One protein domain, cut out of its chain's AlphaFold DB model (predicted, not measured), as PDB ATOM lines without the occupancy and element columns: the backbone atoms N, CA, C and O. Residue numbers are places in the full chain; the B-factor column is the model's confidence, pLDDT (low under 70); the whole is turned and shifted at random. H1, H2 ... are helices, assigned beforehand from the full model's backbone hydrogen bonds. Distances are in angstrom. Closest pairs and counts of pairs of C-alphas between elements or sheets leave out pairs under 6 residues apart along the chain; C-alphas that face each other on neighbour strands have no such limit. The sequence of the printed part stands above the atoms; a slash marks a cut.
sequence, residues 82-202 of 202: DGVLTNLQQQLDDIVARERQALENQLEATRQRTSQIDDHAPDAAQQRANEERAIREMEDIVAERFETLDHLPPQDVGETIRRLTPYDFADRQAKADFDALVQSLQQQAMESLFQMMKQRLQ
ATOM      1  N   ASP A  82     -43.080  38.101  49.547       66.38
ATOM      2  CA  ASP A  82     -43.349  37.356  48.318       66.38
ATOM      3  C   ASP A  82     -44.145  38.159  47.280       66.38
ATOM      4  O   ASP A  82     -43.790  38.153  46.105       66.38
ATOM      5  N   GLY A  83     -45.173  38.916  47.683       74.12
ATOM      6  CA  GLY A  83     -45.963  39.725  46.744       74.12
ATOM      7  C   GLY A  83     -45.199  40.936  46.199       74.12
ATOM      8  O   GLY A  83     -45.230  41.208  44.999       74.12
ATOM      9  N   VAL A  84     -44.478  41.643  47.074       78.50
ATOM     10  CA  VAL A  84     -43.654  42.802  46.690       78.50
ATOM     11  C   VAL A  84     -42.455  42.350  45.860       78.50
ATOM     12  O   VAL A  84     -42.173  42.941  44.828       78.50
ATOM     13  N   LEU A  85     -41.790  41.267  46.258       82.06
ATOM     14  CA  LEU A  85     -40.669  40.672  45.541       82.06
ATOM     15  C   LEU A  85     -41.092  40.173  44.162       82.06
ATOM     16  O   LEU A  85     -40.375  40.440  43.208       82.06
ATOM     17  N   THR A  86     -42.256  39.529  44.033       84.56
ATOM     18  CA  THR A  86     -42.780  39.119  42.717       84.56
ATOM     19  C   THR A  86     -43.022  40.336  41.822       84.56
ATOM     20  O   THR A  86     -42.675  40.320  40.646       84.56
ATOM     21  N   ASN A  87     -43.570  41.424  42.375       86.31
ATOM     22  CA  ASN A  87     -43.768  42.661  41.620       86.31
ATOM     23  C   ASN A  87     -42.430  43.289  41.191       86.31
ATOM     24  O   ASN A  87     -42.277  43.670  40.035       86.31
ATOM     25  N   LEU A  88     -41.445  43.339  42.093       88.00
ATOM     26  CA  LEU A  88     -40.099  43.837  41.798       88.00
ATOM     27  C   LEU A  88     -39.384  42.979  40.747       88.00
ATOM     28  O   LEU A  88     -38.728  43.533  39.872       88.00
ATOM     29  N   GLN A  89     -39.517  41.649  40.817       88.88
ATOM     30  CA  GLN A  89     -39.011  40.731  39.792       88.88
ATOM     31  C   GLN A  89     -39.616  41.072  38.436       88.88
ATOM     32  O   GLN A  89     -38.880  41.309  37.490       88.88
ATOM     33  N   GLN A  90     -40.940  41.204  38.371       91.00
ATOM     34  CA  GLN A  90     -41.625  41.528  37.127       91.00
ATOM     35  C   GLN A  90     -41.199  42.890  36.556       91.00
ATOM     36  O   GLN A  90     -40.941  42.998  35.363       91.00
ATOM     37  N   GLN A  91     -41.051  43.917  37.399       91.88
ATOM     38  CA  GLN A  91     -40.556  45.227  36.960       91.88
ATOM     39  C   GLN A  91     -39.111  45.163  36.446       91.88
ATOM     40  O   GLN A  91     -38.780  45.819  35.460       91.88
ATOM     41  N   LEU A  92     -38.242  44.375  37.088       91.88
ATOM     42  CA  LEU A  92     -36.876  44.155  36.608       91.88
ATOM     43  C   LEU A  92     -36.855  43.398  35.281       91.88
ATOM     44  O   LEU A  92     -36.099  43.781  34.391       91.88
ATOM     45  N   ASP A  93     -37.689  42.372  35.132       92.38
ATOM     46  CA  ASP A  93     -37.814  41.616  33.887       92.38
ATOM     47  C   ASP A  93     -38.272  42.526  32.740       92.38
ATOM     48  O   ASP A  93     -37.700  42.468  31.651       92.38
ATOM     49  N   ASP A  94     -39.224  43.428  32.992       93.56
ATOM     50  CA  ASP A  94     -39.683  44.421  32.014       93.56
ATOM     51  C   ASP A  94     -38.559  45.396  31.607       93.56
ATOM     52  O   ASP A  94     -38.399  45.716  30.424       93.56
ATOM     53  N   ILE A  95     -37.747  45.854  32.570       93.62
ATOM     54  CA  ILE A  95     -36.580  46.717  32.320       93.62
ATOM     55  C   ILE A  95     -35.541  45.978  31.468       93.62
ATOM     56  O   ILE A  95     -35.051  46.524  30.476       93.62
ATOM     57  N   VAL A  96     -35.218  44.735  31.829       92.56
ATOM     58  CA  VAL A  96     -34.253  43.900  31.102       92.56
ATOM     59  C   VAL A  96     -34.759  43.598  29.694       92.56
ATOM     60  O   VAL A  96     -33.991  43.691  28.739       92.56
ATOM     61  N   ALA A  97     -36.043  43.280  29.532       93.44
ATOM     62  CA  ALA A  97     -36.651  43.047  28.227       93.44
ATOM     63  C   ALA A  97     -36.549  44.285  27.325       93.44
ATOM     64  O   ALA A  97     -36.207  44.164  26.146       93.44
ATOM     65  N   ARG A  98     -36.779  45.482  27.879       94.38
ATOM     66  CA  ARG A  98     -36.634  46.732  27.125       94.38
ATOM     67  C   ARG A  98     -35.189  47.001  26.715       94.38
ATOM     68  O   ARG A  98     -34.954  47.373  25.569       94.38
ATOM     69  N   GLU A  99     -34.235  46.781  27.615       93.56
ATOM     70  CA  GLU A  99     -32.810  46.930  27.304       93.56
ATOM     71  C   GLU A  99     -32.381  45.963  26.190       93.56
ATOM     72  O   GLU A  99     -31.735  46.377  25.228       93.56
ATOM     73  N   ARG A 100     -32.811  44.696  26.253       93.31
ATOM     74  CA  ARG A 100     -32.561  43.705  25.192       93.31
ATOM     75  C   ARG A 100     -33.091  44.179  23.841       93.31
ATOM     76  O   ARG A 100     -32.368  44.140  22.848       93.31
ATOM     77  N   GLN A 101     -34.327  44.671  23.815       94.38
ATOM     78  CA  GLN A 101     -34.938  45.194  22.597       94.38
ATOM     79  C   GLN A 101     -34.192  46.428  22.066       94.38
ATOM     80  O   GLN A 101     -34.035  46.592  20.857       94.38
ATOM     81  N   ALA A 102     -33.714  47.306  22.946       93.19
ATOM     82  CA  ALA A 102     -32.955  48.485  22.545       93.19
ATOM     83  C   ALA A 102     -31.595  48.127  21.930       93.19
ATOM     84  O   ALA A 102     -31.230  48.696  20.899       93.19
ATOM     85  N   LEU A 103     -30.885  47.155  22.510       91.44
ATOM     86  CA  LEU A 103     -29.636  46.627  21.957       91.44
ATOM     87  C   LEU A 103     -29.852  46.003  20.571       91.44
ATOM     88  O   LEU A 103     -29.079  46.269  19.650       91.44
ATOM     89  N   GLU A 104     -30.926  45.228  20.402       92.31
ATOM     90  CA  GLU A 104     -31.286  44.620  19.117       92.31
ATOM     91  C   GLU A 104     -31.599  45.683  18.051       92.31
ATOM     92  O   GLU A 104     -31.024  45.657  16.962       92.31
ATOM     93  N   ASN A 105     -32.415  46.684  18.392       92.56
ATOM     94  CA  ASN A 105     -32.731  47.801  17.499       92.56
ATOM     95  C   ASN A 105     -31.477  48.595  17.100       92.56
ATOM     96  O   ASN A 105     -31.340  49.017  15.949       92.56
ATOM     97  N   GLN A 106     -30.554  48.822  18.040       88.62
ATOM     98  CA  GLN A 106     -29.301  49.528  17.771       88.62
ATOM     99  C   GLN A 106     -28.397  48.729  16.825       88.62
ATOM    100  O   GLN A 106     -27.792  49.300  15.908       88.62
ATOM    101  N   LEU A 107     -28.325  47.412  17.015       89.06
ATOM    102  CA  LEU A 107     -27.574  46.527  16.135       89.06
ATOM    103  C   LEU A 107     -28.170  46.518  14.721       89.06
ATOM    104  O   LEU A 107     -27.442  46.678  13.737       89.06
ATOM    105  N   GLU A 108     -29.492  46.399  14.610       90.31
ATOM    106  CA  GLU A 108     -30.186  46.405  13.324       90.31
ATOM    107  C   GLU A 108     -30.018  47.744  12.592       90.31
ATOM    108  O   GLU A 108     -29.670  47.762  11.411       90.31
ATOM    109  N   ALA A 109     -30.161  48.870  13.296       88.06
ATOM    110  CA  ALA A 109     -29.955  50.200  12.726       88.06
ATOM    111  C   ALA A 109     -28.530  50.385  12.177       88.06
ATOM    112  O   ALA A 109     -28.345  50.992  11.118       88.06
ATOM    113  N   THR A 110     -27.521  49.843  12.867       85.56
ATOM    114  CA  THR A 110     -26.127  49.866  12.392       85.56
ATOM    115  C   THR A 110     -25.967  49.034  11.115       85.56
ATOM    116  O   THR A 110     -25.430  49.529  10.125       85.56
ATOM    117  N   ARG A 111     -26.512  47.810  11.080       86.56
ATOM    118  CA  ARG A 111     -26.473  46.928   9.894       86.56
ATOM    119  C   ARG A 111     -27.191  47.524   8.681       86.56
ATOM    120  O   ARG A 111     -26.712  47.417   7.550       86.56
ATOM    121  N   GLN A 112     -28.332  48.174   8.906       86.12
ATOM    122  CA  GLN A 112     -29.090  48.847   7.853       86.12
ATOM    123  C   GLN A 112     -28.318  50.032   7.258       86.12
ATOM    124  O   GLN A 112     -28.364  50.210   6.043       86.12
ATOM    125  N   ARG A 113     -27.584  50.814   8.068       81.88
ATOM    126  CA  ARG A 113     -26.736  51.912   7.560       81.88
ATOM    127  C   ARG A 113     -25.652  51.411   6.616       81.88
ATOM    128  O   ARG A 113     -25.521  51.946   5.523       81.88
ATOM    129  N   THR A 114     -24.951  50.346   6.991       78.44
ATOM    130  CA  THR A 114     -23.894  49.770   6.147       78.44
ATOM    131  C   THR A 114     -24.439  49.147   4.863       78.44
ATOM    132  O   THR A 114     -23.781  49.176   3.827       78.44
ATOM    133  N   SER A 115     -25.678  48.651   4.885       79.69
ATOM    134  CA  SER A 115     -26.353  48.139   3.683       79.69
ATOM    135  C   SER A 115     -26.808  49.251   2.723       79.69
ATOM    136  O   SER A 115     -27.093  48.970   1.563       79.69
ATOM    137  N   GLN A 116     -26.893  50.500   3.195       77.88
ATOM    138  CA  GLN A 116     -27.279  51.684   2.415       77.88
ATOM    139  C   GLN A 116     -26.073  52.454   1.851       77.88
ATOM    140  O   GLN A 116     -26.260  53.511   1.252       77.88
ATOM    141  N   ILE A 117     -24.842  51.961   2.039       74.12
ATOM    142  CA  ILE A 117     -23.653  52.581   1.442       74.12
ATOM    143  C   ILE A 117     -23.744  52.455  -0.082       74.12
ATOM    144  O   ILE A 117     -23.763  51.348  -0.621       74.12
ATOM    145  N   ASP A 118     -23.753  53.594  -0.775       71.69
ATOM    146  CA  ASP A 118     -23.810  53.658  -2.234       71.69
ATOM    147  C   ASP A 118     -22.592  52.983  -2.890       71.69
ATOM    148  O   ASP A 118     -21.442  53.406  -2.735       71.69
ATOM    149  N   ASP A 119     -22.863  51.970  -3.716       67.44
ATOM    150  CA  ASP A 119     -21.863  51.193  -4.459       67.44
ATOM    151  C   ASP A 119     -21.057  52.008  -5.486       67.44
ATOM    152  O   ASP A 119     -20.034  51.543  -5.993       67.44
ATOM    153  N   HIS A 120     -21.507  53.221  -5.813       62.66
ATOM    154  CA  HIS A 120     -20.958  54.045  -6.891       62.66
ATOM    155  C   HIS A 120     -19.918  55.087  -6.442       62.66
ATOM    156  O   HIS A 120     -19.388  55.808  -7.289       62.66
ATOM    157  N   ALA A 121     -19.594  55.183  -5.146       72.25
ATOM    158  CA  ALA A 121     -18.578  56.119  -4.664       72.25
ATOM    159  C   ALA A 121     -17.140  55.577  -4.872       72.25
ATOM    160  O   ALA A 121     -16.884  54.400  -4.611       72.25
ATOM    161  N   PRO A 122     -16.169  56.416  -5.289       68.94
ATOM    162  CA  PRO A 122     -14.786  55.988  -5.545       68.94
ATOM    163  C   PRO A 122     -14.059  55.444  -4.300       68.94
ATOM    164  O   PRO A 122     -13.147  54.634  -4.447       68.94
ATOM    165  N   ASP A 123     -14.519  55.802  -3.094       77.38
ATOM    166  CA  ASP A 123     -13.990  55.329  -1.803       77.38
ATOM    167  C   ASP A 123     -14.904  54.291  -1.102       77.38
ATOM    168  O   ASP A 123     -14.654  53.896   0.042       77.38
ATOM    169  N   ALA A 124     -15.949  53.794  -1.784       72.88
ATOM    170  CA  ALA A 124     -16.977  52.919  -1.200       72.88
ATOM    171  C   ALA A 124     -16.425  51.601  -0.632       72.88
ATOM    172  O   ALA A 124     -16.965  51.060   0.332       72.88
ATOM    173  N   ALA A 125     -15.355  51.050  -1.216       76.88
ATOM    174  CA  ALA A 125     -14.738  49.812  -0.731       76.88
ATOM    175  C   ALA A 125     -14.034  50.008   0.624       76.88
ATOM    176  O   ALA A 125     -14.072  49.134   1.490       76.88
ATOM    177  N   GLN A 126     -13.413  51.172   0.823       81.38
ATOM    178  CA  GLN A 126     -12.679  51.502   2.043       81.38
ATOM    179  C   GLN A 126     -13.629  51.951   3.160       81.38
ATOM    180  O   GLN A 126     -13.439  51.561   4.310       81.38
ATOM    181  N   GLN A 127     -14.690  52.691   2.816       77.44
ATOM    182  CA  GLN A 127     -15.787  53.008   3.737       77.44
ATOM    183  C   GLN A 127     -16.506  51.747   4.222       77.44
ATOM    184  O   GLN A 127     -16.631  51.573   5.430       77.44
ATOM    185  N   ARG A 128     -16.851  50.813   3.325       77.88
ATOM    186  CA  ARG A 128     -17.426  49.513   3.709       77.88
ATOM    187  C   ARG A 128     -16.547  48.737   4.674       77.88
ATOM    188  O   ARG A 128     -17.017  48.338   5.728       77.88
ATOM    189  N   ALA A 129     -15.260  48.590   4.370       83.19
ATOM    190  CA  ALA A 129     -14.342  47.867   5.247       83.19
ATOM    191  C   ALA A 129     -14.176  48.531   6.629       83.19
ATOM    192  O   ALA A 129     -13.857  47.858   7.609       83.19
ATOM    193  N   ASN A 130     -14.342  49.852   6.729       84.56
ATOM    194  CA  ASN A 130     -14.314  50.561   8.010       84.56
ATOM    195  C   ASN A 130     -15.629  50.384   8.779       84.56
ATOM    196  O   ASN A 130     -15.594  50.116   9.977       84.56
ATOM    197  N   GLU A 131     -16.769  50.481   8.098       82.75
ATOM    198  CA  GLU A 131     -18.087  50.283   8.703       82.75
ATOM    199  C   GLU A 131     -18.333  48.830   9.126       82.75
ATOM    200  O   GLU A 131     -18.828  48.590  10.220       82.75
ATOM    201  N   GLU A 132     -17.902  47.850   8.331       85.19
ATOM    202  CA  GLU A 132     -17.963  46.429   8.690       85.19
ATOM    203  C   GLU A 132     -17.125  46.115   9.933       85.19
ATOM    204  O   GLU A 132     -17.521  45.287  10.753       85.19
ATOM    205  N   ARG A 133     -15.971  46.775  10.098       87.06
ATOM    206  CA  ARG A 133     -15.163  46.655  11.321       87.06
ATOM    207  C   ARG A 133     -15.891  47.250  12.522       87.06
ATOM    208  O   ARG A 133     -15.979  46.582  13.544       87.06
ATOM    209  N   ALA A 134     -16.478  48.434  12.364       85.75
ATOM    210  CA  ALA A 134     -17.271  49.068  13.413       85.75
ATOM    211  C   ALA A 134     -18.516  48.243  13.796       85.75
ATOM    212  O   ALA A 134     -18.866  48.182  14.973       85.75
ATOM    213  N   ILE A 135     -19.165  47.574  12.833       87.69
ATOM    214  CA  ILE A 135     -20.271  46.648  13.111       87.69
ATOM    215  C   ILE A 135     -19.792  45.473  13.949       87.69
ATOM    216  O   ILE A 135     -20.437  45.172  14.942       87.69
ATOM    217  N   ARG A 136     -18.684  44.824  13.577       88.56
ATOM    218  CA  ARG A 136     -18.170  43.671  14.335       88.56
ATOM    219  C   ARG A 136     -17.808  44.054  15.764       88.56
ATOM    220  O   ARG A 136     -18.197  43.363  16.692       88.56
ATOM    221  N   GLU A 137     -17.142  45.191  15.942       88.31
ATOM    222  CA  GLU A 137     -16.828  45.716  17.274       88.31
ATOM    223  C   GLU A 137     -18.101  45.996  18.089       88.31
ATOM    224  O   GLU A 137     -18.173  45.665  19.270       88.31
ATOM    225  N   MET A 138     -19.135  46.566  17.461       86.69
ATOM    226  CA  MET A 138     -20.429  46.781  18.111       86.69
ATOM    227  C   MET A 138     -21.140  45.459  18.430       86.69
ATOM    228  O   MET A 138     -21.735  45.336  19.496       86.69
ATOM    229  N   GLU A 139     -21.087  44.474  17.532       89.25
ATOM    230  CA  GLU A 139     -21.636  43.131  17.738       89.25
ATOM    231  C   GLU A 139     -20.990  42.451  18.942       89.25
ATOM    232  O   GLU A 139     -21.714  41.904  19.770       89.25
ATOM    233  N   ASP A 140     -19.669  42.556  19.081       91.06
ATOM    234  CA  ASP A 140     -18.930  42.010  20.221       91.06
ATOM    235  C   ASP A 140     -19.362  42.684  21.540       91.06
ATOM    236  O   ASP A 140     -19.671  41.998  22.515       91.06
ATOM    237  N   ILE A 141     -19.477  44.019  21.557       89.38
ATOM    238  CA  ILE A 141     -19.942  44.777  22.737       89.38
ATOM    239  C   ILE A 141     -21.383  44.401  23.102       89.38
ATOM    240  O   ILE A 141     -21.716  44.216  24.274       89.38
ATOM    241  N   VAL A 142     -22.267  44.318  22.108       89.88
ATOM    242  CA  VAL A 142     -23.673  43.961  22.312       89.88
ATOM    243  C   VAL A 142     -23.790  42.519  22.808       89.88
ATOM    244  O   VAL A 142     -24.578  42.260  23.715       89.88
ATOM    245  N   ALA A 143     -22.983  41.595  22.283       89.44
ATOM    246  CA  ALA A 143     -22.947  40.205  22.727       89.44
ATOM    247  C   ALA A 143     -22.520  40.081  24.199       89.44
ATOM    248  O   ALA A 143     -23.200  39.400  24.965       89.44
ATOM    249  N   GLU A 144     -21.474  40.796  24.619       88.94
ATOM    250  CA  GLU A 144     -21.034  40.832  26.024       88.94
ATOM    251  C   GLU A 144     -22.135  41.382  26.955       88.94
ATOM    252  O   GLU A 144     -22.373  40.874  28.059       88.94
ATOM    253  N   ARG A 145     -22.872  42.402  26.495       88.94
ATOM    254  CA  ARG A 145     -24.020  42.950  27.233       88.94
ATOM    255  C   ARG A 145     -25.151  41.931  27.357       88.94
ATOM    256  O   ARG A 145     -25.667  41.744  28.457       88.94
ATOM    257  N   PHE A 146     -25.508  41.234  26.278       87.06
ATOM    258  CA  PHE A 146     -26.511  40.166  26.325       87.06
ATOM    259  C   PHE A 146     -26.106  39.037  27.272       87.06
ATOM    260  O   PHE A 146     -26.926  38.614  28.083       87.06
ATOM    261  N   GLU A 147     -24.844  38.612  27.239       88.62
ATOM    262  CA  GLU A 147     -24.310  37.597  28.151       88.62
ATOM    263  C   GLU A 147     -24.439  38.043  29.619       88.62
ATOM    264  O   GLU A 147     -24.882  37.282  30.483       88.62
ATOM    265  N   THR A 148     -24.157  39.317  29.904       86.69
ATOM    266  CA  THR A 148     -24.358  39.901  31.240       86.69
ATOM    267  C   THR A 148     -25.827  39.846  31.676       86.69
ATOM    268  O   THR A 148     -26.112  39.523  32.832       86.69
ATOM    269  N   LEU A 149     -26.757  40.135  30.758       86.44
ATOM    270  CA  LEU A 149     -28.201  40.092  31.007       86.44
ATOM    271  C   LEU A 149     -28.751  38.656  31.116       86.44
ATOM    272  O   LEU A 149     -29.751  38.445  31.798       86.44
ATOM    273  N   ASP A 150     -28.134  37.671  30.457       86.12
ATOM    274  CA  ASP A 150     -28.503  36.247  30.528       86.12
ATOM    275  C   ASP A 150     -28.023  35.586  31.826       86.12
ATOM    276  O   ASP A 150     -28.677  34.690  32.360       86.12
ATOM    277  N   HIS A 151     -26.899  36.051  32.373       86.25
ATOM    278  CA  HIS A 151     -26.346  35.562  33.637       86.25
ATOM    279  C   HIS A 151     -26.900  36.272  34.881       86.25
ATOM    280  O   HIS A 151     -26.345  36.127  35.980       86.25
ATOM    281  N   LEU A 152     -27.997  37.020  34.744       85.00
ATOM    282  CA  LEU A 152     -28.699  37.594  35.887       85.00
ATOM    283  C   LEU A 152     -29.338  36.476  36.734       85.00
ATOM    284  O   LEU A 152     -29.987  35.584  36.188       85.00
ATOM    285  N   PRO A 153     -29.164  36.487  38.069       81.50
ATOM    286  CA  PRO A 153     -29.745  35.474  38.940       81.50
ATOM    287  C   PRO A 153     -31.280  35.628  38.997       81.50
ATOM    288  O   PRO A 153     -31.773  36.591  39.583       81.50
ATOM    289  N   PRO A 154     -32.069  34.668  38.476       69.00
ATOM    290  CA  PRO A 154     -33.512  34.850  38.274       69.00
ATOM    291  C   PRO A 154     -34.337  34.849  39.572       69.00
ATOM    292  O   PRO A 154     -35.507  35.206  39.563       69.00
ATOM    293  N   GLN A 155     -33.756  34.421  40.698       72.56
ATOM    294  CA  GLN A 155     -34.462  34.318  41.982       72.56
ATOM    295  C   GLN A 155     -34.034  35.376  43.005       72.56
ATOM    296  O   GLN A 155     -34.724  35.552  44.007       72.56
ATOM    297  N   ASP A 156     -32.934  36.097  42.766       83.50
ATOM    298  CA  ASP A 156     -32.388  37.065  43.720       83.50
ATOM    299  C   ASP A 156     -32.452  38.491  43.162       83.50
ATOM    300  O   ASP A 156     -31.562  38.959  42.452       83.50
ATOM    301  N   VAL A 157     -33.526  39.199  43.527       84.38
ATOM    302  CA  VAL A 157     -33.764  40.608  43.172       84.38
ATOM    303  C   VAL A 157     -32.611  41.505  43.632       84.38
ATOM    304  O   VAL A 157     -32.230  42.438  42.927       84.38
ATOM    305  N   GLY A 158     -32.033  41.230  44.804       86.44
ATOM    306  CA  GLY A 158     -30.977  42.058  45.380       86.44
ATOM    307  C   GLY A 158     -29.672  41.952  44.599       86.44
ATOM    308  O   GLY A 158     -29.035  42.968  44.309       86.44
ATOM    309  N   GLU A 159     -29.287  40.736  44.219       86.44
ATOM    310  CA  GLU A 159     -28.104  40.510  43.385       86.44
ATOM    311  C   GLU A 159     -28.297  41.008  41.948       86.44
ATOM    312  O   GLU A 159     -27.372  41.592  41.379       86.44
ATOM    313  N   THR A 160     -29.501  40.883  41.383       87.94
ATOM    314  CA  THR A 160     -29.832  41.469  40.074       87.94
ATOM    315  C   THR A 160     -29.679  42.991  40.087       87.94
ATOM    316  O   THR A 160     -28.968  43.537  39.243       87.94
ATOM    317  N   ILE A 161     -30.225  43.685  41.094       89.94
ATOM    318  CA  ILE A 161     -30.048  45.141  41.246       89.94
ATOM    319  C   ILE A 161     -28.564  45.504  41.378       89.94
ATOM    320  O   ILE A 161     -28.101  46.446  40.739       89.94
ATOM    321  N   ARG A 162     -27.784  44.757  42.168       88.81
ATOM    322  CA  ARG A 162     -26.343  45.015  42.341       88.81
ATOM    323  C   ARG A 162     -25.547  44.885  41.050       88.81
ATOM    324  O   ARG A 162     -24.625  45.670  40.851       88.81
ATOM    325  N   ARG A 163     -25.890  43.922  40.193       88.75
ATOM    326  CA  ARG A 163     -25.242  43.719  38.886       88.75
ATOM    327  C   ARG A 163     -25.657  44.762  37.857       88.75
ATOM    328  O   ARG A 163     -24.816  45.203  37.085       88.75
ATOM    329  N   LEU A 164     -26.919  45.188  37.889       90.31
ATOM    330  CA  LEU A 164     -27.440  46.234  37.005       90.31
ATOM    331  C   LEU A 164     -27.050  47.652  37.450       90.31
ATOM    332  O   LEU A 164     -27.068  48.576  36.648       90.31
ATOM    333  N   THR A 165     -26.641  47.848  38.707       89.69
ATOM    334  CA  THR A 165     -26.195  49.160  39.209       89.69
ATOM    335  C   THR A 165     -24.980  49.723  38.446       89.69
ATOM    336  O   THR A 165     -25.032  50.889  38.057       89.69
ATOM    337  N   PRO A 166     -23.886  48.965  38.223       90.94
ATOM    338  CA  PRO A 166     -22.763  49.421  37.401       90.94
ATOM    339  C   PRO A 166     -22.996  49.258  35.888       90.94
ATOM    340  O   PRO A 166     -22.102  49.597  35.117       90.94
ATOM    341  N   TYR A 167     -24.136  48.707  35.458       90.69
ATOM    342  CA  TYR A 167     -24.407  48.413  34.051       90.69
ATOM    343  C   TYR A 167     -24.720  49.692  33.255       90.69
ATOM    344  O   TYR A 167     -25.472  50.562  33.701       90.69
ATOM    345  N   ASP A 168     -24.134  49.797  32.061       90.00
ATOM    346  CA  ASP A 168     -24.312  50.922  31.142       90.00
ATOM    347  C   ASP A 168     -25.454  50.643  30.158       90.00
ATOM    348  O   ASP A 168     -25.261  50.029  29.106       90.00
ATOM    349  N   PHE A 169     -26.659  51.079  30.524       92.31
ATOM    350  CA  PHE A 169     -27.870  50.890  29.728       92.31
ATOM    351  C   PHE A 169     -27.791  51.624  28.387       92.31
ATOM    352  O   PHE A 169     -27.532  52.829  28.341       92.31
ATOM    353  N   ALA A 170     -28.079  50.911  27.297       90.31
ATOM    354  CA  ALA A 170     -28.252  51.519  25.983       90.31
ATOM    355  C   ALA A 170     -29.560  52.324  25.909       90.31
ATOM    356  O   ALA A 170     -29.598  53.398  25.299       90.31
ATOM    357  N   ASP A 171     -30.629  51.844  26.557       93.94
ATOM    358  CA  ASP A 171     -31.896  52.568  26.622       93.94
ATOM    359  C   ASP A 171     -31.971  53.543  27.804       93.94
ATOM    360  O   ASP A 171     -31.896  53.181  28.983       93.94
ATOM    361  N   ARG A 172     -32.237  54.814  27.483       93.00
ATOM    362  CA  ARG A 172     -32.441  55.868  28.485       93.00
ATOM    363  C   ARG A 172     -33.699  55.641  29.316       93.00
ATOM    364  O   ARG A 172     -33.707  56.017  30.486       93.00
ATOM    365  N   GLN A 173     -34.748  55.053  28.736       92.50
ATOM    366  CA  GLN A 173     -35.977  54.797  29.479       92.50
ATOM    367  C   GLN A 173     -35.794  53.626  30.454       92.50
ATOM    368  O   GLN A 173     -36.171  53.752  31.615       92.50
ATOM    369  N   ALA A 174     -35.170  52.524  30.027       93.25
ATOM    370  CA  ALA A 174     -34.805  51.410  30.908       93.25
ATOM    371  C   ALA A 174     -33.951  51.877  32.100       93.25
ATOM    372  O   ALA A 174     -34.232  51.503  33.240       93.25
ATOM    373  N   LYS A 175     -32.977  52.770  31.864       93.44
ATOM    374  CA  LYS A 175     -32.180  53.377  32.941       93.44
ATOM    375  C   LYS A 175     -33.030  54.171  33.931       93.44
ATOM    376  O   LYS A 175     -32.853  54.024  35.138       93.44
ATOM    377  N   ALA A 176     -33.922  55.024  33.428       94.44
ATOM    378  CA  ALA A 176     -34.770  55.866  34.267       94.44
ATOM    379  C   ALA A 176     -35.717  55.028  35.138       94.44
ATOM    380  O   ALA A 176     -35.858  55.300  36.331       94.44
ATOM    381  N   ASP A 177     -36.314  53.985  34.560       93.50
ATOM    382  CA  ASP A 177     -37.203  53.070  35.273       93.50
ATOM    383  C   ASP A 177     -36.435  52.279  36.348       93.50
ATOM    384  O   ASP A 177     -36.910  52.152  37.478       93.50
ATOM    385  N   PHE A 178     -35.212  51.825  36.045       95.12
ATOM    386  CA  PHE A 178     -34.332  51.180  37.023       95.12
ATOM    387  C   PHE A 178     -33.954  52.114  38.182       95.12
ATOM    388  O   PHE A 178     -34.023  51.724  39.348       95.12
ATOM    389  N   ASP A 179     -33.591  53.362  37.890       94.19
ATOM    390  CA  ASP A 179     -33.230  54.332  38.927       94.19
ATOM    391  C   ASP A 179     -34.418  54.664  39.834       94.19
ATOM    392  O   ASP A 179     -34.271  54.717  41.059       94.19
ATOM    393  N   ALA A 180     -35.606  54.827  39.248       94.12
ATOM    394  CA  ALA A 180     -36.839  55.035  39.997       94.12
ATOM    395  C   ALA A 180     -37.156  53.834  40.905       94.12
ATOM    396  O   ALA A 180     -37.503  54.019  42.077       94.12
ATOM    397  N   LEU A 181     -36.974  52.608  40.399       92.50
ATOM    398  CA  LEU A 181     -37.143  51.373  41.165       92.50
ATOM    399  C   LEU A 181     -36.226  51.352  42.390       92.50
ATOM    400  O   LEU A 181     -36.693  51.203  43.521       92.50
ATOM    401  N   VAL A 182     -34.924  51.558  42.178       92.62
ATOM    402  CA  VAL A 182     -33.917  51.558  43.246       92.62
ATOM    403  C   VAL A 182     -34.213  52.646  44.277       92.62
ATOM    404  O   VAL A 182     -34.125  52.398  45.481       92.62
ATOM    405  N   GLN A 183     -34.608  53.838  43.830       93.06
ATOM    406  CA  GLN A 183     -34.962  54.935  44.724       93.06
ATOM    407  C   GLN A 183     -36.188  54.599  45.585       93.06
ATOM    408  O   GLN A 183     -36.178  54.852  46.793       93.06
ATOM    409  N   SER A 184     -37.224  54.001  44.994       90.06
ATOM    410  CA  SER A 184     -38.432  53.593  45.722       90.06
ATOM    411  C   SER A 184     -38.129  52.532  46.788       90.06
ATOM    412  O   SER A 184     -38.588  52.640  47.926       90.06
ATOM    413  N   LEU A 185     -37.257  51.571  46.465       88.44
ATOM    414  CA  LEU A 185     -36.811  50.531  47.388       88.44
ATOM    415  C   LEU A 185     -36.050  51.132  48.579       88.44
ATOM    416  O   LEU A 185     -36.271  50.741  49.726       88.44
ATOM    417  N   GLN A 186     -35.173  52.110  48.324       87.44
ATOM    418  CA  GLN A 186     -34.445  52.818  49.381       87.44
ATOM    419  C   GLN A 186     -35.401  53.560  50.324       87.44
ATOM    420  O   GLN A 186     -35.236  53.482  51.543       87.44
ATOM    421  N   GLN A 187     -36.422  54.232  49.782       88.50
ATOM    422  CA  GLN A 187     -37.434  54.931  50.582       88.50
ATOM    423  C   GLN A 187     -38.223  53.958  51.464       88.50
ATOM    424  O   GLN A 187     -38.295  54.151  52.679       88.50
ATOM    425  N   GLN A 188     -38.730  52.865  50.888       84.56
ATOM    426  CA  GLN A 188     -39.475  51.843  51.629       84.56
ATOM    427  C   GLN A 188     -38.625  51.183  52.724       84.56
ATOM    428  O   GLN A 188     -39.102  50.953  53.839       84.56
ATOM    429  N   ALA A 189     -37.343  50.926  52.453       84.88
ATOM    430  CA  ALA A 189     -36.417  50.418  53.457       84.88
ATOM    431  C   ALA A 189     -36.261  51.406  54.628       84.88
ATOM    432  O   ALA A 189     -36.364  50.991  55.785       84.88
ATOM    433  N   MET A 190     -36.087  52.704  54.359       87.31
ATOM    434  CA  MET A 190     -36.003  53.732  55.408       87.31
ATOM    435  C   MET A 190     -37.298  53.841  56.224       87.31
ATOM    436  O   MET A 190     -37.242  53.908  57.454       87.31
ATOM    437  N   GLU A 191     -38.459  53.797  55.568       83.88
ATOM    438  CA  GLU A 191     -39.764  53.807  56.235       83.88
ATOM    439  C   GLU A 191     -39.947  52.590  57.143       83.88
ATOM    440  O   GLU A 191     -40.361  52.735  58.294       83.88
ATOM    441  N   SER A 192     -39.576  51.395  56.673       79.81
ATOM    442  CA  SER A 192     -39.667  50.165  57.468       79.81
ATOM    443  C   SER A 192     -38.803  50.230  58.736       79.81
ATOM    444  O   SER A 192     -39.254  49.857  59.823       79.81
ATOM    445  N   LEU A 193     -37.589  50.785  58.629       81.12
ATOM    446  CA  LEU A 193     -36.687  50.990  59.762       81.12
ATOM    447  C   LEU A 193     -37.268  52.002  60.753       81.12
ATOM    448  O   LEU A 193     -37.200  51.790  61.966       81.12
ATOM    449  N   PHE A 194     -37.878  53.077  60.252       84.75
ATOM    450  CA  PHE A 194     -38.527  54.084  61.084       84.75
ATOM    451  C   PHE A 194     -39.746  53.528  61.829       84.75
ATOM    452  O   PHE A 194     -39.865  53.729  63.039       84.75
ATOM    453  N   GLN A 195     -40.617  52.775  61.149       81.19
ATOM    454  CA  GLN A 195     -41.767  52.125  61.783       81.19
ATOM    455  C   GLN A 195     -41.321  51.142  62.869       81.19
ATOM    456  O   GLN A 195     -41.878  51.142  63.966       81.19
ATOM    457  N   MET A 196     -40.259  50.371  62.612       73.81
ATOM    458  CA  MET A 196     -39.697  49.456  63.606       73.81
ATOM    459  C   MET A 196     -39.128  50.196  64.827       73.81
ATOM    460  O   MET A 196     -39.263  49.715  65.950       73.81
ATOM    461  N   MET A 197     -38.506  51.367  64.644       84.81
ATOM    462  CA  MET A 197     -38.055  52.201  65.767       84.81
ATOM    463  C   MET A 197     -39.236  52.764  66.563       84.81
ATOM    464  O   MET A 197     -39.222  52.702  67.789       84.81
ATOM    465  N   LYS A 198     -40.277  53.251  65.878       81.75
ATOM    466  CA  LYS A 198     -41.490  53.787  66.510       81.75
ATOM    467  C   LYS A 198     -42.216  52.734  67.352       81.75
ATOM    468  O   LYS A 198     -42.631  53.045  68.459       81.75
ATOM    469  N   GLN A 199     -42.311  51.498  66.862       78.00
ATOM    470  CA  GLN A 199     -42.922  50.380  67.592       78.00
ATOM    471  C   GLN A 199     -42.134  49.946  68.833       78.00
ATOM    472  O   GLN A 199     -42.721  49.368  69.734       78.00
ATOM    473  N   ARG A 200     -40.817  50.192  68.893       77.81
ATOM    474  CA  ARG A 200     -39.998  49.890  70.085       77.81
ATOM    475  C   ARG A 200     -40.002  51.002  71.137       77.81
ATOM    476  O   ARG A 200     -39.494  50.787  72.230       77.81
ATOM    477  N   LEU A 201     -40.474  52.192  70.774       74.69
ATOM    478  CA  LEU A 201     -40.588  53.358  71.657       74.69
ATOM    479  C   LEU A 201     -41.992  53.493  72.273       74.69
ATOM    480  O   LEU A 201     -42.195  54.381  73.099       74.69
ATOM    481  N   GLN A 202     -42.939  52.654  71.845       52.09
ATOM    482  CA  GLN A 202     -44.286  52.512  72.404       52.09
ATOM    483  C   GLN A 202     -44.356  51.247  73.253       52.09
ATOM    484  O   GLN A 202     -45.100  51.288  74.254       52.09
TER     485      GLN A 202
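AT A GLANCE: This is residues 82 to 202 of the 202 residues of an uncharacterized protein of Candidatus Entotheonella factor (UniProt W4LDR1). A long helical hairpin, H1 and H2 side by side, is joined by another long helix, H4, which packs on H1 with its first turns and then runs away past the beginning of H1. The short H3 lies near the open end of the hairpin, and residues 186 to 202, mostly the later part of H4, stick out as an arm that lengthens the rod. The printed part has 121 residues with four named helices in the order H1, H2, H3, H4 and no named strand; the class is all helix. The whole is extended, with a radius of gyration of the C-alphas of 21.3 A and spans of 83 by 22 by 19 A.

HOW THE PARTS SIT: H1, residues 82 to 115, is the hub and touches the three other helices. H2, residues 124 to 150, touches H1, the closest C-alphas being those of Thr 114 and Glu 131, 6.4 A apart. The two run opposite ways at a shallow tilt of 10 degrees and form a helical hairpin. H3, residues 157 to 164, only just touches H1, with 3 pairs of C-alphas within 8 A and with residues 85 to 89 of H1 alone; the closest are those of Gln 89 and Val 157, 6.2 A apart. H2 and H3 are near each other. H4, residues 172 to 200, touches H1 with its residues 174 to 178 alone, at residues 92 to 99 of H1. The closest C-alphas, of Ile 95 and Ala 174, are 5.2 A apart, and the helices run opposite ways at a shallow tilt of 16 degrees. H3 and H4 are close but not clearly touching, with the closest C-alphas, of Ile 161 and Val 182, 7.8 A apart. H2 and H4 are apart. In H1, H2, H3 and H4 every O i to N i+4 pair is within hydrogen-bond range.

IN THESE COORDINATES: H1 begins at C-alpha 82, at (-43.349, 37.356, 48.318), and measures 49.0 A to C-alpha 115, at (-26.353, 48.139, 3.683). H2 measures 37.6 A from C-alpha 124 to C-alpha 150. H3 has 8 residues, Val 157 to Leu 164. H4 measures 42.7 A and ends at C-alpha 200, at (-39.998, 49.890, 70.085).

THE WHOLE: The two C-alphas farthest apart, of Pro 122 and Gln 202, are 83.4 A apart. Residues 186 to 202, of which 186 to 200 belong to H4, stand free; the body without them spans 63 by 21 by 17 A. The printed part has no cut, and its three links are short. The mean pLDDT of the printed part is 85.6, with residues 82, 119 to 120, 122, 154 and 202 under 70.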